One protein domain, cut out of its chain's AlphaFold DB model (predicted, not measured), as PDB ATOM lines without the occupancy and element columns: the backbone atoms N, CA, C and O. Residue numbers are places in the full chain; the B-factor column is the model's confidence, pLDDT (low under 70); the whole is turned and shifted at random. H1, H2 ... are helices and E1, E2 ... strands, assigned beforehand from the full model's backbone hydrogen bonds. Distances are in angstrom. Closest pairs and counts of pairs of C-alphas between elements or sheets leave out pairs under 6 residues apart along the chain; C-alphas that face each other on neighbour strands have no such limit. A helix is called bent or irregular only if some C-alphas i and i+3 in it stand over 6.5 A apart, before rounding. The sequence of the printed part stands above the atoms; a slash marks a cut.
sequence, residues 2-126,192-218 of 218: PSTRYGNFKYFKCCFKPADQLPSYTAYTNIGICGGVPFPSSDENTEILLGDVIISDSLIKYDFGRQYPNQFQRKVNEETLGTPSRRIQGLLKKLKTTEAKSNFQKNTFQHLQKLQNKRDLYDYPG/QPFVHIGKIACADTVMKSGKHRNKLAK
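What this domain is: This is residues 2 to 126 and 192 to 218 of the 218 residues of an uncharacterized protein of Orbilia oligospora (UniProt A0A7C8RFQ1). Little regular structure: a long unnamed stretch, residues 2 to 52, of which 20 to 25 stick out, leads to two bent strands side by side in the middle, E1 and E4. The E2-E3 hairpin lies far out, and H1 and H2 meet at a corner. The 152 printed residues, 59 in named elements, run E1 E2 E3 H1 H2 E4 H3, mixed class, only just compact, close to loose, radius of gyration of the C-alphas 17.4 A, spanning 54 by 40 by 34 A.

How they stand to each other: E1, residues 53 to 61, is parallel to E4, residues 195 to 202; N 55 and O 196 are 2.8 A apart. E2, residues 65 to 67, and E3, residues 72 to 74, form an antiparallel hairpin; N 66 and O 73 are 2.8 A apart. H1, residues 86 to 95, and H2, residues 98 to 116, only just touch, with 3 pairs of C-alphas within 8 A, only at the corner, H2 with residues 100 to 104 alone; C-alphas of Leu 95 and Lys 101 are closest, 5.2 A. H3, residues 210 to 216, touches no helix. In H1, H2 and H3 every O i to N i+4 pair is within hydrogen-bond range.

Where its parts are: E1, 20.1 A long, begins at C-alpha 53 (76.409, 119.476, 113.147); H2 is 26.8 A; H3 ends at C-alpha 216 (60.712, 124.605, 102.029).

The domain as a whole: Residues 127 to 191 are not printed; C-alphas 126 and 192 are 11.1 A apart. The link E3 to H1 is long. Residues 2 to 27, 42 to 45 and 76 to 83 have pLDDT under 70.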
ATOM      1  N   PRO A   2      87.602 131.817 101.988       29.44
ATOM      2  CA  PRO A   2      86.575 132.810 101.683       29.44
ATOM      3  C   PRO A   2      85.209 132.475 102.299       29.44
ATOM      4  O   PRO A   2      84.895 131.351 102.702       29.44
ATOM      5  N   SER A   3      84.395 133.507 102.389       31.98
ATOM      6  CA  SER A   3      83.569 133.844 103.537       31.98
ATOM      7  C   SER A   3      82.235 134.384 103.055       31.98
ATOM      8  O   SER A   3      82.182 135.403 102.383       31.98
ATOM      9  N   THR A   4      81.159 133.711 103.463       37.16
ATOM     10  CA  THR A   4      79.773 134.203 103.424       37.16
ATOM     11  C   THR A   4      79.211 134.577 102.046       37.16
ATOM     12  O   THR A   4      78.814 135.692 101.797       37.16
ATOM     13  N   ARG A   5      78.963 133.599 101.180       43.44
ATOM     14  CA  ARG A   5      77.593 133.374 100.667       43.44
ATOM     15  C   ARG A   5      77.327 131.887 100.870       43.44
ATOM     16  O   ARG A   5      77.494 131.111  99.941       43.44
ATOM     17  N   TYR A   6      77.063 131.495 102.119       42.78
ATOM     18  CA  TYR A   6      77.151 130.097 102.568       42.78
ATOM     19  C   TYR A   6      78.452 129.422 102.126       42.78
ATOM     20  O   TYR A   6      78.408 128.595 101.231       42.78
ATOM     21  N   GLY A   7      79.572 129.795 102.761       30.20
ATOM     22  CA  GLY A   7      80.850 129.068 102.737       30.20
ATOM     23  C   GLY A   7      81.481 128.800 101.364       30.20
ATOM     24  O   GLY A   7      80.846 128.755 100.317       30.20
ATOM     25  N   ASN A   8      82.794 128.614 101.341       29.33
ATOM     26  CA  ASN A   8      83.435 128.075 100.149       29.33
ATOM     27  C   ASN A   8      83.202 126.590 100.092       29.33
ATOM     28  O   ASN A   8      83.920 125.801 100.697       29.33
ATOM     29  N   PHE A   9      82.162 126.231  99.368       31.78
ATOM     30  CA  PHE A   9      81.727 124.865  99.284       31.78
ATOM     31  C   PHE A   9      81.922 124.402  97.858       31.78
ATOM     32  O   PHE A   9      81.097 124.623  96.972       31.78
ATOM     33  N   LYS A  10      83.094 123.784  97.655       22.53
ATOM     34  CA  LYS A  10      83.323 122.879  96.537       22.53
ATOM     35  C   LYS A  10      82.135 121.924  96.490       22.53
ATOM     36  O   LYS A  10      81.772 121.319  97.497       22.53
ATOM     37  N   TYR A  11      81.520 121.878  95.319       26.55
ATOM     38  CA  TYR A  11      80.407 121.022  94.962       26.55
ATOM     39  C   TYR A  11      80.625 119.606  95.498       26.55
ATOM     40  O   TYR A  11      81.560 118.928  95.080       26.55
ATOM     41  N   PHE A  12      79.747 119.147  96.384       27.11
ATOM     42  CA  PHE A  12      79.561 117.721  96.592       27.11
ATOM     43  C   PHE A  12      78.223 117.344  95.981       27.11
ATOM     44  O   PHE A  12      77.155 117.669  96.491       27.11
ATOM     45  N   LYS A  13      78.319 116.679  94.831       25.38
ATOM     46  CA  LYS A  13      77.241 115.886  94.260       25.38
ATOM     47  C   LYS A  13      76.891 114.833  95.309       25.38
ATOM     48  O   LYS A  13      77.726 113.987  95.625       25.38
ATOM     49  N   CYS A  14      75.689 114.902  95.878       30.08
ATOM     50  CA  CYS A  14      75.145 113.811  96.674       30.08
ATOM     51  C   CYS A  14      74.832 112.662  95.705       30.08
ATOM     52  O   CYS A  14      73.704 112.480  95.265       30.08
ATOM     53  N   CYS A  15      75.865 111.930  95.281       27.20
ATOM     54  CA  CYS A  15      75.685 110.679  94.566       27.20
ATOM     55  C   CYS A  15      75.174 109.651  95.573       27.20
ATOM     56  O   CYS A  15      75.958 108.972  96.232       27.20
ATOM     57  N   PHE A  16      73.854 109.524  95.676       37.72
ATOM     58  CA  PHE A  16      73.249 108.282  96.129       37.72
ATOM     59  C   PHE A  16      73.521 107.264  95.017       37.72
ATOM     60  O   PHE A  16      72.854 107.273  93.982       37.72
ATOM     61  N   LYS A  17      74.573 106.451  95.157       29.80
ATOM     62  CA  LYS A  17      74.654 105.249  94.329       29.80
ATOM     63  C   LYS A  17      73.588 104.283  94.855       29.80
ATOM     64  O   LYS A  17      73.543 104.077  96.070       29.80
ATOM     65  N   PRO A  18      72.719 103.727  93.994       33.12
ATOM     66  CA  PRO A  18      71.831 102.650  94.406       33.12
ATOM     67  C   PRO A  18      72.666 101.506  94.994       33.12
ATOM     68  O   PRO A  18      73.792 101.257  94.556       33.12
ATOM     69  N   ALA A  19      72.121 100.844  96.013       45.16
ATOM     70  CA  ALA A  19      72.788  99.791  96.780       45.16
ATOM     71  C   ALA A  19      73.159  98.546  95.943       45.16
ATOM     72  O   ALA A  19      73.852  97.662  96.435       45.16
ATOM     73  N   ASP A  20      72.776  98.510  94.667       43.47
ATOM     74  CA  ASP A  20      72.920  97.355  93.779       43.47
ATOM     75  C   ASP A  20      74.327  97.201  93.164       43.47
ATOM     76  O   ASP A  20      74.534  96.343  92.312       43.47
ATOM     77  N   GLN A  21      75.316  98.016  93.562       46.00
ATOM     78  CA  GLN A  21      76.670  97.996  92.973       46.00
ATOM     79  C   GLN A  21      77.838  97.842  93.963       46.00
ATOM     80  O   GLN A  21      78.986  98.036  93.562       46.00
ATOM     81  N   LEU A  22      77.610  97.506  95.239       50.25
ATOM     82  CA  LEU A  22      78.707  97.342  96.208       50.25
ATOM     83  C   LEU A  22      78.502  96.103  97.095       50.25
ATOM     84  O   LEU A  22      77.653  96.134  97.987       50.25
ATOM     85  N   PRO A  23      79.275  95.017  96.904       47.38
ATOM     86  CA  PRO A  23      79.186  93.862  97.783       47.38
ATOM     87  C   PRO A  23      79.809  94.210  99.152       47.38
ATOM     88  O   PRO A  23      80.886  94.794  99.211       47.38
ATOM     89  N   SER A  24      79.103  93.849 100.234       53.38
ATOM     90  CA  SER A  24      79.527  93.781 101.653       53.38
ATOM     91  C   SER A  24      79.444  94.997 102.605       53.38
ATOM     92  O   SER A  24      79.892  94.863 103.744       53.38
ATOM     93  N   TYR A  25      78.842  96.144 102.262       56.06
ATOM     94  CA  TYR A  25      78.674  97.255 103.230       56.06
ATOM     95  C   TYR A  25      77.257  97.315 103.829       56.06
ATOM     96  O   TYR A  25      76.272  97.413 103.108       56.06
ATOM     97  N   THR A  26      77.138  97.302 105.166       64.44
ATOM     98  CA  THR A  26      75.836  97.346 105.877       64.44
ATOM     99  C   THR A  26      75.227  98.756 105.963       64.44
ATOM    100  O   THR A  26      74.024  98.894 106.183       64.44
ATOM    101  N   ALA A  27      76.039  99.810 105.827       68.12
ATOM    102  CA  ALA A  27      75.595 101.204 105.822       68.12
ATOM    103  C   ALA A  27      76.657 102.118 105.194       68.12
ATOM    104  O   ALA A  27      77.850 101.825 105.256       68.12
ATOM    105  N   TYR A  28      76.224 103.258 104.660       75.75
ATOM    106  CA  TYR A  28      77.089 104.364 104.259       75.75
ATOM    107  C   TYR A  28      76.591 105.660 104.902       75.75
ATOM    108  O   TYR A  28      75.410 105.807 105.222       75.75
ATOM    109  N   THR A  29      77.496 106.612 105.109       77.62
ATOM    110  CA  THR A  29      77.171 107.942 105.630       77.62
ATOM    111  C   THR A  29      77.725 108.979 104.673       77.62
ATOM    112  O   THR A  29      78.914 108.963 104.365       77.62
ATOM    113  N   ASN A  30      76.864 109.876 104.196       83.19
ATOM    114  CA  ASN A  30      77.309 111.034 103.440       83.19
ATOM    115  C   ASN A  30      77.695 112.144 104.423       83.19
ATOM    116  O   ASN A  30      76.881 112.548 105.253       83.19
ATOM    117  N   ILE A  31      78.939 112.606 104.330       86.31
ATOM    118  CA  ILE A  31      79.474 113.685 105.153       86.31
ATOM    119  C   ILE A  31      79.784 114.850 104.230       86.31
ATOM    120  O   ILE A  31      80.530 114.724 103.259       86.31
ATOM    121  N   GLY A  32      79.224 116.001 104.563       86.50
ATOM    122  CA  GLY A  32      79.415 117.215 103.805       86.50
ATOM    123  C   GLY A  32      78.959 118.425 104.591       86.50
ATOM    124  O   GLY A  32      78.672 118.368 105.784       86.50
ATOM    125  N   ILE A  33      78.902 119.534 103.879       84.81
ATOM    126  CA  ILE A  33      78.500 120.832 104.390       84.81
ATOM    127  C   ILE A  33      77.153 121.195 103.777       84.81
ATOM    128  O   ILE A  33      76.881 120.894 102.615       84.81
ATOM    129  N   CYS A  34      76.284 121.816 104.567       84.12
ATOM    130  CA  CYS A  34      74.918 122.120 104.161       84.12
ATOM    131  C   CYS A  34      74.539 123.561 104.505       84.12
ATOM    132  O   CYS A  34      75.080 124.173 105.426       84.12
ATOM    133  N   GLY A  35      73.575 124.106 103.763       84.94
ATOM    134  CA  GLY A  35      72.902 125.340 104.155       84.94
ATOM    135  C   GLY A  35      71.838 125.042 105.210       84.94
ATOM    136  O   GLY A  35      71.001 124.171 105.000       84.94
ATOM    137  N   GLY A  36      71.856 125.776 106.320       85.62
ATOM    138  CA  GLY A  36      70.837 125.679 107.367       85.62
ATOM    139  C   GLY A  36      69.725 126.714 107.207       85.62
ATOM    140  O   GLY A  36      69.943 127.815 106.686       85.62
ATOM    141  N   VAL A  37      68.532 126.366 107.688       89.00
ATOM    142  CA  VAL A  37      67.481 127.332 108.026       89.00
ATOM    143  C   VAL A  37      67.792 127.800 109.449       89.00
ATOM    144  O   VAL A  37      67.742 126.970 110.347       89.00
ATOM    145  N   PRO A  38      68.173 129.072 109.668       87.81
ATOM    146  CA  PRO A  38      68.719 129.498 110.963       87.81
ATOM    147  C   PRO A  38      67.758 129.308 112.141       87.81
ATOM    148  O   PRO A  38      68.205 129.001 113.240       87.81
ATOM    149  N   PHE A  39      66.457 129.452 111.874       87.50
ATOM    150  CA  PHE A  39      65.362 129.299 112.832       87.50
ATOM    151  C   PHE A  39      64.316 128.366 112.200       87.50
ATOM    152  O   PHE A  39      63.453 128.836 111.454       87.50
ATOM    153  N   PRO A  40      64.474 127.037 112.343       77.38
ATOM    154  CA  PRO A  40      63.618 126.047 111.693       77.38
ATOM    155  C   PRO A  40      62.217 125.965 112.315       77.38
ATOM    156  O   PRO A  40      61.271 125.640 111.610       77.38
ATOM    157  N   SER A  41      62.079 126.295 113.598       74.56
ATOM    158  CA  SER A  41      60.800 126.440 114.292       74.56
ATOM    159  C   SER A  41      60.750 127.828 114.925       74.56
ATOM    160  O   SER A  41      61.769 128.309 115.416       74.56
ATOM    161  N   SER A  42      59.593 128.486 114.871       62.56
ATOM    162  CA  SER A  42      59.355 129.747 115.587       62.56
ATOM    163  C   SER A  42      59.174 129.540 117.088       62.56
ATOM    164  O   SER A  42      59.370 130.479 117.853       62.56
ATOM    165  N   ASP A  43      58.801 128.323 117.487       57.22
ATOM    166  CA  ASP A  43      58.308 128.023 118.833       57.22
ATOM    167  C   ASP A  43      59.373 127.306 119.671       57.22
ATOM    168  O   ASP A  43      59.353 127.336 120.900       57.22
ATOM    169  N   GLU A  44      60.342 126.676 119.005       61.66
ATOM    170  CA  GLU A  44      61.538 126.158 119.648       61.66
ATOM    171  C   GLU A  44      62.619 127.231 119.543       61.66
ATOM    172  O   GLU A  44      62.926 127.677 118.437       61.66
ATOM    173  N   ASN A  45      63.253 127.616 120.657       63.50
ATOM    174  CA  ASN A  45      64.416 128.517 120.653       63.50
ATOM    175  C   ASN A  45      65.681 127.826 120.075       63.50
ATOM    176  O   ASN A  45      66.787 127.902 120.611       63.50
ATOM    177  N   THR A  46      65.495 127.048 119.007       78.06
ATOM    178  CA  THR A  46      66.494 126.222 118.344       78.06
ATOM    179  C   THR A  46      67.147 127.052 117.253       78.06
ATOM    180  O   THR A  46      66.731 127.063 116.098       78.06
ATOM    181  N   GLU A  47      68.207 127.755 117.626       87.19
ATOM    182  CA  GLU A  47      69.045 128.483 116.686       87.19
ATOM    183  C   GLU A  47      70.144 127.576 116.100       87.19
ATOM    184  O   GLU A  47      70.955 127.002 116.835       87.19
ATOM    185  N   ILE A  48      70.219 127.500 114.766       88.75
ATOM    186  CA  ILE A  48      71.279 126.784 114.037       88.75
ATOM    187  C   ILE A  48      72.369 127.771 113.618       88.75
ATOM    188  O   ILE A  48      72.100 128.683 112.833       88.75
ATOM    189  N   LEU A  49      73.603 127.570 114.089       88.50
ATOM    190  CA  LEU A  49      74.778 128.402 113.796       88.50
ATOM    191  C   LEU A  49      75.717 127.778 112.752       88.50
ATOM    192  O   LEU A  49      75.699 126.570 112.510       88.50
ATOM    193  N   LEU A  50      76.582 128.599 112.139       87.88
ATOM    194  CA  LEU A  50      77.691 128.056 111.349       87.88
ATOM    195  C   LEU A  50      78.654 127.291 112.267       87.88
ATOM    196  O   LEU A  50      79.156 127.844 113.240       87.88
ATOM    197  N   GLY A  51      78.936 126.034 111.920       86.94
ATOM    198  CA  GLY A  51      79.769 125.129 112.719       86.94
ATOM    199  C   GLY A  51      78.975 124.076 113.493       86.94
ATOM    200  O   GLY A  51      79.566 123.091 113.930       86.94
ATOM    201  N   ASP A  52      77.653 124.228 113.605       90.12
ATOM    202  CA  ASP A  52      76.789 123.174 114.136       90.12
ATOM    203  C   ASP A  52      76.786 121.928 113.230       90.12
ATOM    204  O   ASP A  52      77.001 122.001 112.016       90.12
ATOM    205  N   VAL A  53      76.494 120.773 113.829       91.50
ATOM    206  CA  VAL A  53      76.409 119.476 113.147       91.50
ATOM    207  C   VAL A  53      74.943 119.109 112.952       91.50
ATOM    208  O   VAL A  53      74.164 119.136 113.901       91.50
ATOM    209  N   ILE A  54      74.564 118.718 111.735       91.38
ATOM    210  CA  ILE A  54      73.202 118.276 111.418       91.38
ATOM    211  C   ILE A  54      73.239 116.816 110.966       91.38
ATOM    212  O   ILE A  54      73.988 116.457 110.059       91.38
ATOM    213  N   ILE A  55      72.416 115.979 111.591       90.81
ATOM    214  CA  ILE A  55      72.242 114.565 111.265       90.81
ATOM    215  C   ILE A  55      70.843 114.381 110.677       90.81
ATOM    216  O   ILE A  55      69.841 114.668 111.335       90.81
ATOM    217  N   SER A  56      70.763 113.889 109.441       87.69
ATOM    218  CA  SER A  56      69.476 113.598 108.810       87.69
ATOM    219  C   SER A  56      68.819 112.383 109.447       87.69
ATOM    220  O   SER A  56      69.424 111.310 109.486       87.69
ATOM    221  N   ASP A  57      67.559 112.514 109.849       84.94
ATOM    222  CA  ASP A  57      66.705 111.355 110.130       84.94
ATOM    223  C   ASP A  57      65.855 110.925 108.925       84.94
ATOM    224  O   ASP A  57      65.402 109.784 108.848       84.94
ATOM    225  N   SER A  58      65.682 111.839 107.974       81.25
ATOM    226  CA  SER A  58      64.953 111.681 106.723       81.25
ATOM    227  C   SER A  58      65.471 112.689 105.694       81.25
ATOM    228  O   SER A  58      65.981 113.760 106.046       81.25
ATOM    229  N   LEU A  59      65.358 112.332 104.414       83.12
ATOM    230  CA  LEU A  59      65.865 113.124 103.295       83.12
ATOM    231  C   LEU A  59      64.743 113.501 102.336       83.12
ATOM    232  O   LEU A  59      64.146 112.622 101.726       83.12
ATOM    233  N   ILE A  60      64.523 114.797 102.137       80.62
ATOM    234  CA  ILE A  60      63.499 115.316 101.224       80.62
ATOM    235  C   ILE A  60      64.175 115.809  99.945       80.62
ATOM    236  O   ILE A  60      65.025 116.694 100.016       80.62
ATOM    237  N   LYS A  61      63.790 115.302  98.768       85.44
ATOM    238  CA  LYS A  61      64.288 115.840  97.491       85.44
ATOM    239  C   LYS A  61      63.462 117.061  97.064       85.44
ATOM    240  O   LYS A  61      62.272 116.929  96.783       85.44
ATOM    241  N   TYR A  62      64.049 118.262  97.056       83.25
ATOM    242  CA  TYR A  62      63.277 119.500  96.838       83.25
ATOM    243  C   TYR A  62      63.109 119.902  95.371       83.25
ATOM    244  O   TYR A  62      62.210 120.681  95.060       83.25
ATOM    245  N   ASP A  63      63.957 119.398  94.479       84.50
ATOM    246  CA  ASP A  63      63.944 119.703  93.045       84.50
ATOM    247  C   ASP A  63      63.281 118.607  92.204       84.50
ATOM    248  O   ASP A  63      63.334 118.637  90.977       84.50
ATOM    249  N   PHE A  64      62.608 117.662  92.860       85.50
ATOM    250  CA  PHE A  64      61.830 116.633  92.191       85.50
ATOM    251  C   PHE A  64      60.351 117.020  92.090       85.50
ATOM    252  O   PHE A  64      59.680 117.294  93.090       85.50
ATOM    253  N   GLY A  65      59.835 117.088  90.864       87.56
ATOM    254  CA  GLY A  65      58.522 117.663  90.602       87.56
ATOM    255  C   GLY A  65      58.256 117.936  89.128       87.56
ATOM    256  O   GLY A  65      58.959 117.443  88.250       87.56
ATOM    257  N   ARG A  66      57.207 118.716  88.865       89.06
ATOM    258  CA  ARG A  66      56.763 119.108  87.523       89.06
ATOM    259  C   ARG A  66      57.064 120.583  87.288       89.06
ATOM    260  O   ARG A  66      56.701 121.423  88.109       89.06
ATOM    261  N   GLN A  67      57.690 120.901  86.160       92.00
ATOM    262  CA  GLN A  67      57.875 122.283  85.723       92.00
ATOM    263  C   GLN A  67      56.690 122.713  84.848       92.00
ATOM    264  O   GLN A  67      56.458 122.134  83.791       92.00
ATOM    265  N   TYR A  68      55.966 123.744  85.281       92.06
ATOM    266  CA  TYR A  68      54.956 124.464  84.499       92.06
ATOM    267  C   TYR A  68      55.547 125.787  83.983       92.06
ATOM    268  O   TYR A  68      56.546 126.248  84.544       92.06
ATOM    269  N   PRO A  69      54.940 126.452  82.980       93.88
ATOM    270  CA  PRO A  69      55.473 127.701  82.426       93.88
ATOM    271  C   PRO A  69      55.808 128.769  83.478       93.88
ATOM    272  O   PRO A  69      56.831 129.435  83.376       93.88
ATOM    273  N   ASN A  70      54.993 128.869  84.534       92.44
ATOM    274  CA  ASN A  70      55.131 129.916  85.550       92.44
ATOM    275  C   ASN A  70      55.703 129.422  86.886       92.44
ATOM    276  O   ASN A  70      56.034 130.241  87.741       92.44
ATOM    277  N   GLN A  71      55.776 128.107  87.120       89.31
ATOM    278  CA  GLN A  71      56.143 127.585  88.437       89.31
ATOM    279  C   GLN A  71      56.638 126.143  88.411       89.31
ATOM    280  O   GLN A  71      56.187 125.316  87.621       89.31
ATOM    281  N   PHE A  72      57.508 125.827  89.363       88.38
ATOM    282  CA  PHE A  72      57.858 124.456  89.694       88.38
ATOM    283  C   PHE A  72      56.920 123.923  90.783       88.38
ATOM    284  O   PHE A  72      56.777 124.533  91.844       88.38
ATOM    285  N   GLN A  73      56.298 122.773  90.536       88.38
ATOM    286  CA  GLN A  73      55.461 122.067  91.499       88.38
ATOM    287  C   GLN A  73      56.202 120.834  92.021       88.38
ATOM    288  O   GLN A  73      56.345 119.837  91.312       88.38
ATOM    289  N   ARG A  74      56.648 120.887  93.281       84.94
ATOM    290  CA  ARG A  74      57.301 119.759  93.963       84.94
ATOM    291  C   ARG A  74      56.341 118.572  94.080       84.94
ATOM    292  O   ARG A  74      55.184 118.750  94.458       84.94
ATOM    293  N   LYS A  75      56.830 117.356  93.823       80.06
ATOM    294  CA  LYS A  75      56.090 116.124  94.129       80.06
ATOM    295  C   LYS A  75      56.265 115.809  95.618       80.06
ATOM    296  O   LYS A  75      57.376 115.566  96.073       80.06
ATOM    297  N   VAL A  76      55.176 115.862  96.381       68.00
ATOM    298  CA  VAL A  76      55.197 115.765  97.855       68.00
ATOM    299  C   VAL A  76      55.346 114.311  98.324       68.00
ATOM    300  O   VAL A  76      56.083 114.038  99.256       68.00
ATOM    301  N   ASN A  77      54.744 113.350  97.618       58.56
ATOM    302  CA  ASN A  77      54.584 111.974  98.114       58.56
ATOM    303  C   ASN A  77      55.829 111.072  97.965       58.56
ATOM    304  O   ASN A  77      55.788 109.912  98.356       58.56
ATOM    305  N   GLU A  78      56.936 111.579  97.415       55.31
ATOM    306  CA  GLU A  78      58.242 110.888  97.378       55.31
ATOM    307  C   GLU A  78      59.185 111.473  98.440       55.31
ATOM    308  O   GLU A  78      60.364 111.741  98.219       55.31
ATOM    309  N   GLU A  79      58.612 111.749  99.609       53.84
ATOM    310  CA  GLU A  79      59.163 112.625 100.640       53.84
ATOM    311  C   GLU A  79      60.370 112.061 101.395       53.84
ATOM    312  O   GLU A  79      60.923 112.719 102.274       53.84
ATOM    313  N   THR A  80      60.803 110.842 101.085       57.94
ATOM    314  CA  THR A  80      61.969 110.234 101.718       57.94
ATOM    315  C   THR A  80      62.746 109.439 100.681       57.94
ATOM    316  O   THR A  80      62.235 108.454 100.152       57.94
ATOM    317  N   LEU A  81      63.984 109.852 100.390       61.94
ATOM    318  CA  LEU A  81      64.943 109.031  99.640       61.94
ATOM    319  C   LEU A  81      65.273 107.768 100.447       61.94
ATOM    320  O   LEU A  81      66.287 107.728 101.135       61.94
ATOM    321  N   GLY A  82      64.396 106.765 100.381       62.53
ATOM    322  CA  GLY A  82      64.497 105.517 101.130       62.53
ATOM    323  C   GLY A  82      64.397 105.711 102.647       62.53
ATOM    324  O   GLY A  82      65.102 106.508 103.261       62.53
ATOM    325  N   THR A  83      63.537 104.943 103.307       68.06
ATOM    326  CA  THR A  83      63.546 104.917 104.772       68.06
ATOM    327  C   THR A  83      64.835 104.233 105.248       68.06
ATOM    328  O   THR A  83      65.137 103.135 104.768       68.06
ATOM    329  N   PRO A  84      65.597 104.811 106.200       74.38
ATOM    330  CA  PRO A  84      66.773 104.147 106.759       74.38
ATOM    331  C   PRO A  84      66.430 102.757 107.309       74.38
ATOM    332  O   PRO A  84      65.296 102.509 107.723       74.38
ATOM    333  N   SER A  85      67.404 101.847 107.378       83.00
ATOM    334  CA  SER A  85      67.177 100.511 107.950       83.00
ATOM    335  C   SER A  85      66.677 100.592 109.402       83.00
ATOM    336  O   SER A  85      66.984 101.545 110.123       83.00
ATOM    337  N   ARG A  86      65.942  99.573 109.881       84.81
ATOM    338  CA  ARG A  86      65.404  99.543 111.262       84.81
ATOM    339  C   ARG A  86      66.480  99.794 112.325       84.81
ATOM    340  O   ARG A  86      66.222 100.471 113.315       84.81
ATOM    341  N   ARG A  87      67.699  99.297 112.094       85.94
ATOM    342  CA  ARG A  87      68.856  99.519 112.970       85.94
ATOM    343  C   ARG A  87      69.253 100.998 113.036       85.94
ATOM    344  O   ARG A  87      69.468 101.512 114.130       85.94
ATOM    345  N   ILE A  88      69.315 101.686 111.893       85.25
ATOM    346  CA  ILE A  88      69.628 103.122 111.831       85.25
ATOM    347  C   ILE A  88      68.498 103.938 112.462       85.25
ATOM    348  O   ILE A  88      68.767 104.835 113.254       85.25
ATOM    349  N   GLN A  89      67.237 103.591 112.192       86.56
ATOM    350  CA  GLN A  89      66.097 104.241 112.842       86.56
ATOM    351  C   GLN A  89      66.148 104.095 114.367       86.56
ATOM    352  O   GLN A  89      65.914 105.066 115.080       86.56
ATOM    353  N   GLY A  90      66.475 102.903 114.879       90.69
ATOM    354  CA  GLY A  90      66.652 102.666 116.313       90.69
ATOM    355  C   GLY A  90      67.775 103.515 116.911       90.69
ATOM    356  O   GLY A  90      67.587 104.133 117.958       90.69
ATOM    357  N   LEU A  91      68.911 103.617 116.213       89.69
ATOM    358  CA  LEU A  91      70.019 104.482 116.620       89.69
ATOM    359  C   LEU A  91      69.610 105.959 116.648       89.69
ATOM    360  O   LEU A  91      69.881 106.638 117.631       89.69
ATOM    361  N   LEU A  92      68.933 106.451 115.608       90.31
ATOM    362  CA  LEU A  92      68.451 107.832 115.540       90.31
ATOM    363  C   LEU A  92      67.422 108.127 116.636       90.31
ATOM    364  O   LEU A  92      67.501 109.170 117.276       90.31
ATOM    365  N   LYS A  93      66.495 107.199 116.906       92.25
ATOM    366  CA  LYS A  93      65.549 107.309 118.028       92.25
ATOM    367  C   LYS A  93      66.278 107.411 119.366       92.25
ATOM    368  O   LYS A  93      65.929 108.267 120.169       92.25
ATOM    369  N   LYS A  94      67.315 106.594 119.581       94.00
ATOM    370  CA  LYS A  94      68.158 106.683 120.779       94.00
ATOM    371  C   LYS A  94      68.903 108.016 120.840       94.00
ATOM    372  O   LYS A  94      68.867 108.661 121.870       94.00
ATOM    373  N   LEU A  95      69.535 108.453 119.751       91.75
ATOM    374  CA  LEU A  95      70.270 109.723 119.696       91.75
ATOM    375  C   LEU A  95      69.377 110.951 119.911       91.75
ATOM    376  O   LEU A  95      69.882 111.992 120.316       91.75
ATOM    377  N   LYS A  96      68.070 110.844 119.652       91.88
ATOM    378  CA  LYS A  96      67.095 111.900 119.945       91.88
ATOM    379  C   LYS A  96      66.737 112.018 121.430       91.88
ATOM    380  O   LYS A  96      66.151 113.032 121.798       91.88
ATOM    381  N   THR A  97      67.061 111.041 122.282       94.75
ATOM    382  CA  THR A  97      66.824 111.188 123.727       94.75
ATOM    383  C   THR A  97      67.762 112.241 124.314       94.75
ATOM    384  O   THR A  97      68.906 112.379 123.878       94.75
ATOM    385  N   THR A  98      67.290 112.988 125.315       92.94
ATOM    386  CA  THR A  98      68.033 114.112 125.912       92.94
ATOM    387  C   THR A  98      69.427 113.705 126.384       92.94
ATOM    388  O   THR A  98      70.411 114.370 126.061       92.94
ATOM    389  N   GLU A  99      69.529 112.584 127.097       95.25
ATOM    390  CA  GLU A  99      70.796 112.086 127.634       95.25
ATOM    391  C   GLU A  99      71.772 111.683 126.519       95.25
ATOM    392  O   GLU A  99      72.919 112.134 126.497       95.25
ATOM    393  N   ALA A 100      71.319 110.876 125.554       94.62
ATOM    394  CA  ALA A 100      72.173 110.419 124.463       94.62
ATOM    395  C   ALA A 100      72.624 111.585 123.574       94.62
ATOM    396  O   ALA A 100      73.796 111.642 123.198       94.62
ATOM    397  N   LYS A 101      71.724 112.534 123.284       92.19
ATOM    398  CA  LYS A 101      72.032 113.756 122.534       92.19
ATOM    399  C   LYS A 101      73.079 114.602 123.257       92.19
ATOM    400  O   LYS A 101      74.063 115.003 122.639       92.19
ATOM    401  N   SER A 102      72.895 114.835 124.558       93.44
ATOM    402  CA  SER A 102      73.823 115.615 125.386       93.44
ATOM    403  C   SER A 102      75.214 114.976 125.432       93.44
ATOM    404  O   SER A 102      76.216 115.632 125.135       93.44
ATOM    405  N   ASN A 103      75.279 113.666 125.685       95.12
ATOM    406  CA  ASN A 103      76.533 112.912 125.686       95.12
ATOM    407  C   ASN A 103      77.222 112.948 124.314       95.12
ATOM    408  O   ASN A 103      78.429 113.178 124.226       95.12
ATOM    409  N   PHE A 104      76.462 112.774 123.231       92.00
ATOM    410  CA  PHE A 104      76.995 112.835 121.872       92.00
ATOM    411  C   PHE A 104      77.548 114.226 121.528       92.00
ATOM    412  O   PHE A 104      78.650 114.337 120.987       92.00
ATOM    413  N   GLN A 105      76.835 115.293 121.888       92.50
ATOM    414  CA  GLN A 105      77.282 116.669 121.674       92.50
ATOM    415  C   GLN A 105      78.536 117.000 122.496       92.50
ATOM    416  O   GLN A 105      79.478 117.596 121.970       92.50
ATOM    417  N   LYS A 106      78.597 116.561 123.761       93.94
ATOM    418  CA  LYS A 106      79.786 116.708 124.614       93.94
ATOM    419  C   LYS A 106      81.001 116.012 124.000       93.94
ATOM    420  O   LYS A 106      82.051 116.635 123.864       93.94
ATOM    421  N   ASN A 107      80.849 114.759 123.575       93.50
ATOM    422  CA  ASN A 107      81.929 114.005 122.939       93.50
ATOM    423  C   ASN A 107      82.373 114.663 121.624       93.50
ATOM    424  O   ASN A 107      83.568 114.804 121.376       93.50
ATOM    425  N   THR A 108      81.421 115.126 120.807       91.44
ATOM    426  CA  THR A 108      81.700 115.862 119.562       91.44
ATOM    427  C   THR A 108      82.559 117.094 119.835       91.44
ATOM    428  O   THR A 108      83.574 117.303 119.169       91.44
ATOM    429  N   PHE A 109      82.210 117.875 120.858       91.25
ATOM    430  CA  PHE A 109      82.983 119.051 121.243       91.25
ATOM    431  C   PHE A 109      84.390 118.695 121.741       91.25
ATOM    432  O   PHE A 109      85.361 119.305 121.304       91.25
ATOM    433  N   GLN A 110      84.532 117.657 122.567       94.31
ATOM    434  CA  GLN A 110      85.847 117.181 123.014       94.31
ATOM    435  C   GLN A 110      86.738 116.736 121.845       94.31
ATOM    436  O   GLN A 110      87.946 116.979 121.846       94.31
ATOM    437  N   HIS A 111      86.163 116.083 120.831       92.75
ATOM    438  CA  HIS A 111      86.897 115.727 119.618       92.75
ATOM    439  C   HIS A 111      87.312 116.960 118.814       92.75
ATOM    440  O   HIS A 111      88.452 117.008 118.352       92.75
ATOM    441  N   LEU A 112      86.441 117.966 118.693       90.88
ATOM    442  CA  LEU A 112      86.782 119.234 118.050       90.88
ATOM    443  C   LEU A 112      87.939 119.939 118.773       90.88
ATOM    444  O   LEU A 112      88.902 120.323 118.118       90.88
ATOM    445  N   GLN A 113      87.912 120.017 120.107       92.56
ATOM    446  CA  GLN A 113      89.001 120.613 120.892       92.56
ATOM    447  C   GLN A 113      90.339 119.904 120.649       92.56
ATOM    448  O   GLN A 113      91.372 120.545 120.469       92.56
ATOM    449  N   LYS A 114      90.334 118.567 120.562       95.31
ATOM    450  CA  LYS A 114      91.537 117.793 120.214       95.31
ATOM    451  C   LYS A 114      92.056 118.098 118.807       95.31
ATOM    452  O   LYS A 114      93.254 117.957 118.580       95.31
ATOM    453  N   LEU A 115      91.186 118.443 117.858       92.75
ATOM    454  CA  LEU A 115      91.590 118.843 116.507       92.75
ATOM    455  C   LEU A 115      92.151 120.267 116.494       92.75
ATOM    456  O   LEU A 115      93.203 120.484 115.898       92.75
ATOM    457  N   GLN A 116      91.499 121.192 117.197       91.56
ATOM    458  CA  GLN A 116      91.935 122.583 117.345       91.56
ATOM    459  C   GLN A 116      93.325 122.671 117.977       91.56
ATOM    460  O   GLN A 116      94.227 123.262 117.400       91.56
ATOM    461  N   ASN A 117      93.574 121.910 119.048       94.00
ATOM    462  CA  ASN A 117      94.895 121.843 119.684       94.00
ATOM    463  C   ASN A 117      96.008 121.277 118.782       94.00
ATOM    464  O   ASN A 117      97.181 121.365 119.132       94.00
ATOM    465  N   LYS A 118      95.666 120.622 117.664       94.81
ATOM    466  CA  LYS A 118      96.653 120.054 116.733       94.81
ATOM    467  C   LYS A 118      96.999 120.998 115.592       94.81
ATOM    468  O   LYS A 118      98.115 120.917 115.085       94.81
ATOM    469  N   ARG A 119      96.025 121.770 115.098       93.12
ATOM    470  CA  ARG A 119      96.178 122.649 113.933       93.12
ATOM    471  C   ARG A 119      95.174 123.795 113.995       93.12
ATOM    472  O   ARG A 119      93.970 123.544 113.945       93.12
ATOM    473  N   ASP A 120      95.684 125.011 113.853       88.12
ATOM    474  CA  ASP A 120      94.911 126.259 113.788       88.12
ATOM    475  C   ASP A 120      93.883 126.282 112.636       88.12
ATOM    476  O   ASP A 120      92.933 127.060 112.623       88.12
ATOM    477  N   LEU A 121      94.024 125.390 111.645       89.31
ATOM    478  CA  LEU A 121      93.051 125.211 110.558       89.31
ATOM    479  C   LEU A 121      91.635 124.875 111.067       89.31
ATOM    480  O   LEU A 121      90.660 125.149 110.365       89.31
ATOM    481  N   TYR A 122      91.525 124.244 112.238       87.06
ATOM    482  CA  TYR A 122      90.247 123.841 112.831       87.06
ATOM    483  C   TYR A 122      89.683 124.878 113.804       87.06
ATOM    484  O   TYR A 122      88.607 124.660 114.374       87.06
ATOM    485  N   ASP A 123      90.385 125.991 114.004       86.12
ATOM    486  CA  ASP A 123      89.953 127.015 114.939       86.12
ATOM    487  C   ASP A 123      88.660 127.668 114.480       86.12
ATOM    488  O   ASP A 123      88.415 127.932 113.297       86.12
ATOM    489  N   TYR A 124      87.802 127.922 115.462       84.62
ATOM    490  CA  TYR A 124      86.574 128.646 115.222       84.62
ATOM    491  C   TYR A 124      86.923 130.109 114.906       84.62
ATOM    492  O   TYR A 124      87.474 130.796 115.766       84.62
ATOM    493  N   PRO A 125      86.574 130.637 113.716       84.25
ATOM    494  CA  PRO A 125      86.964 131.991 113.322       84.25
ATOM    495  C   PRO A 125      86.325 133.085 114.193       84.25
ATOM    496  O   PRO A 125      86.758 134.234 114.146       84.25
ATOM    497  N   GLY A 126      85.301 132.752 114.986       84.56
ATOM    498  CA  GLY A 126      84.632 133.661 115.911       84.56
ATOM    499  C   GLY A 126      83.270 134.150 115.414       84.56
ATOM    500  O   GLY A 126      83.013 134.240 114.212       84.56
ATOM    501  N   GLN A 192      80.292 126.556 121.455       85.25
ATOM    502  CA  GLN A 192      80.133 125.117 121.316       85.25
ATOM    503  C   GLN A 192      79.180 124.807 120.150       85.25
ATOM    504  O   GLN A 192      78.045 125.302 120.139       85.25
ATOM    505  N   PRO A 193      79.590 123.957 119.189       87.38
ATOM    506  CA  PRO A 193      78.700 123.504 118.136       87.38
ATOM    507  C   PRO A 193      77.610 122.604 118.720       87.38
ATOM    508  O   PRO A 193      77.872 121.723 119.546       87.38
ATOM    509  N   PHE A 194      76.379 122.826 118.280       90.12
ATOM    510  CA  PHE A 194      75.232 122.012 118.658       90.12
ATOM    511  C   PHE A 194      75.009 120.895 117.643       90.12
ATOM    512  O   PHE A 194      75.345 121.026 116.464       90.12
ATOM    513  N   VAL A 195      74.436 119.788 118.116       89.88
ATOM    514  CA  VAL A 195      74.018 118.676 117.262       89.88
ATOM    515  C   VAL A 195      72.510 118.738 117.058       89.88
ATOM    516  O   VAL A 195      71.727 118.651 118.007       89.88
ATOM    517  N   HIS A 196      72.104 118.824 115.799       89.69
ATOM    518  CA  HIS A 196      70.711 118.846 115.369       89.69
ATOM    519  C   HIS A 196      70.374 117.539 114.661       89.69
ATOM    520  O   HIS A 196      71.167 117.039 113.866       89.69
ATOM    521  N   ILE A 197      69.199 116.976 114.942       88.06
ATOM    522  CA  ILE A 197      68.714 115.759 114.282       88.06
ATOM    523  C   ILE A 197      67.345 116.065 113.697       88.06
ATOM    524  O   ILE A 197      66.430 116.406 114.445       88.06
ATOM    525  N   GLY A 198      67.196 115.930 112.384       86.06
ATOM    526  CA  GLY A 198      65.925 116.228 111.731       86.06
ATOM    527  C   GLY A 198      65.948 116.027 110.226       86.06
ATOM    528  O   GLY A 198      66.889 115.457 109.668       86.06
ATOM    529  N   LYS A 199      64.892 116.510 109.570       84.25
ATOM    530  CA  LYS A 199      64.735 116.391 108.121       84.25
ATOM    531  C   LYS A 199      65.767 117.266 107.412       84.25
ATOM    532  O   LYS A 199      65.910 118.444 107.734       84.25
ATOM    533  N   ILE A 200      66.447 116.708 106.413       86.81
ATOM    534  CA  ILE A 200      67.368 117.462 105.554       86.81
ATOM    535  C   ILE A 200      66.838 117.455 104.125       86.81
ATOM    536  O   ILE A 200      66.459 116.416 103.586       86.81
ATOM    537  N   ALA A 201      66.829 118.627 103.496       85.88
ATOM    538  CA  ALA A 201      66.490 118.758 102.091       85.88
ATOM    539  C   ALA A 201      67.735 118.523 101.216       85.88
ATOM    540  O   ALA A 201      68.816 119.038 101.501       85.88
ATOM    541  N   CYS A 202      67.579 117.766 100.137       86.19
ATOM    542  CA  CYS A 202      68.622 117.426  99.174       86.19
ATOM    543  C   CYS A 202      68.119 117.638  97.740       86.19
ATOM    544  O   CYS A 202      66.917 117.775  97.507       86.19
ATOM    545  N   ALA A 203      69.046 117.723  96.791       85.19
ATOM    546  CA  ALA A 203      68.754 118.031  95.397       85.19
ATOM    547  C   ALA A 203      69.984 117.806  94.515       85.19
ATOM    548  O   ALA A 203      71.113 117.761  95.012       85.19
ATOM    549  N   ASP A 204      69.746 117.747  93.209       84.38
ATOM    550  CA  ASP A 204      70.783 117.827  92.178       84.38
ATOM    551  C   ASP A 204      71.106 119.293  91.828       84.38
ATOM    552  O   ASP A 204      72.189 119.619  91.338       84.38
ATOM    553  N   THR A 205      70.176 120.202  92.129       82.44
ATOM    554  CA  THR A 205      70.321 121.655  91.979       82.44
ATOM    555  C   THR A 205      70.804 122.338  93.263       82.44
ATOM    556  O   THR A 205      70.555 121.869  94.371       82.44
ATOM    557  N   VAL A 206      71.467 123.497  93.149       82.94
ATOM    558  CA  VAL A 206      71.973 124.256  94.310       82.94
ATOM    559  C   VAL A 206      70.982 125.337  94.753       82.94
ATOM    560  O   VAL A 206      70.710 126.285  94.016       82.94
ATOM    561  N   MET A 207      70.517 125.269  96.002       86.19
ATOM    562  CA  MET A 207      69.696 126.316  96.618       86.19
ATOM    563  C   MET A 207      70.525 127.580  96.903       86.19
ATOM    564  O   MET A 207      71.337 127.615  97.828       86.19
ATOM    565  N   LYS A 208      70.298 128.651  96.134       84.19
ATOM    566  CA  LYS A 208      70.920 129.977  96.350       84.19
ATOM    567  C   LYS A 208      69.959 131.036  96.901       84.19
ATOM    568  O   LYS A 208      70.401 132.105  97.310       84.19
ATOM    569  N   SER A 209      68.657 130.749  96.943       84.75
ATOM    570  CA  SER A 209      67.631 131.688  97.406       84.75
ATOM    571  C   SER A 209      67.241 131.422  98.865       84.75
ATOM    572  O   SER A 209      66.566 130.435  99.155       84.75
ATOM    573  N   GLY A 210      67.521 132.377  99.757       86.06
ATOM    574  CA  GLY A 210      67.079 132.318 101.156       86.06
ATOM    575  C   GLY A 210      65.556 132.219 101.321       86.06
ATOM    576  O   GLY A 210      65.087 131.457 102.163       86.06
ATOM    577  N   LYS A 211      64.774 132.927 100.486       88.12
ATOM    578  CA  LYS A 211      63.296 132.875 100.506       88.12
ATOM    579  C   LYS A 211      62.761 131.466 100.227       88.12
ATOM    580  O   LYS A 211      62.046 130.912 101.053       88.12
ATOM    581  N   HIS A 212      63.140 130.881  99.088       85.81
ATOM    582  CA  HIS A 212      62.774 129.508  98.721       85.81
ATOM    583  C   HIS A 212      63.222 128.479  99.764       85.81
ATOM    584  O   HIS A 212      62.412 127.647 100.160       85.81
ATOM    585  N   ARG A 213      64.456 128.579 100.279       87.31
ATOM    586  CA  ARG A 213      64.934 127.715 101.370       87.31
ATOM    587  C   ARG A 213      64.009 127.779 102.588       87.31
ATOM    588  O   ARG A 213      63.593 126.742 103.081       87.31
ATOM    589  N   ASN A 214      63.679 128.979 103.065       86.25
ATOM    590  CA  ASN A 214      62.806 129.132 104.230       86.25
ATOM    591  C   ASN A 214      61.372 128.657 103.947       86.25
ATOM    592  O   ASN A 214      60.723 128.147 104.849       86.25
ATOM    593  N   LYS A 215      60.875 128.798 102.710       85.56
ATOM    594  CA  LYS A 215      59.560 128.275 102.311       85.56
ATOM    595  C   LYS A 215      59.515 126.745 102.335       85.56
ATOM    596  O   LYS A 215      58.483 126.202 102.684       85.56
ATOM    597  N   LEU A 216      60.610 126.070 101.977       82.69
ATOM    598  CA  LEU A 216      60.712 124.605 102.029       82.69
ATOM    599  C   LEU A 216      60.757 124.043 103.454       82.69
ATOM    600  O   LEU A 216      60.550 122.850 103.635       82.69
ATOM    601  N   ALA A 217      61.102 124.876 104.435       80.81
ATOM    602  CA  ALA A 217      61.244 124.473 105.829       80.81
ATOM    603  C   ALA A 217      59.928 124.514 106.618       80.81
ATOM    604  O   ALA A 217      59.889 124.011 107.734       80.81
ATOM    605  N   LYS A 218      58.897 125.148 106.049       70.19
ATOM    606  CA  LYS A 218      57.538 125.218 106.588       70.19
ATOM    607  C   LYS A 218      56.715 124.060 106.044       70.19
ATOM    608  O   LYS A 218      55.918 123.513 106.827       70.19
TER     609      LYS A 218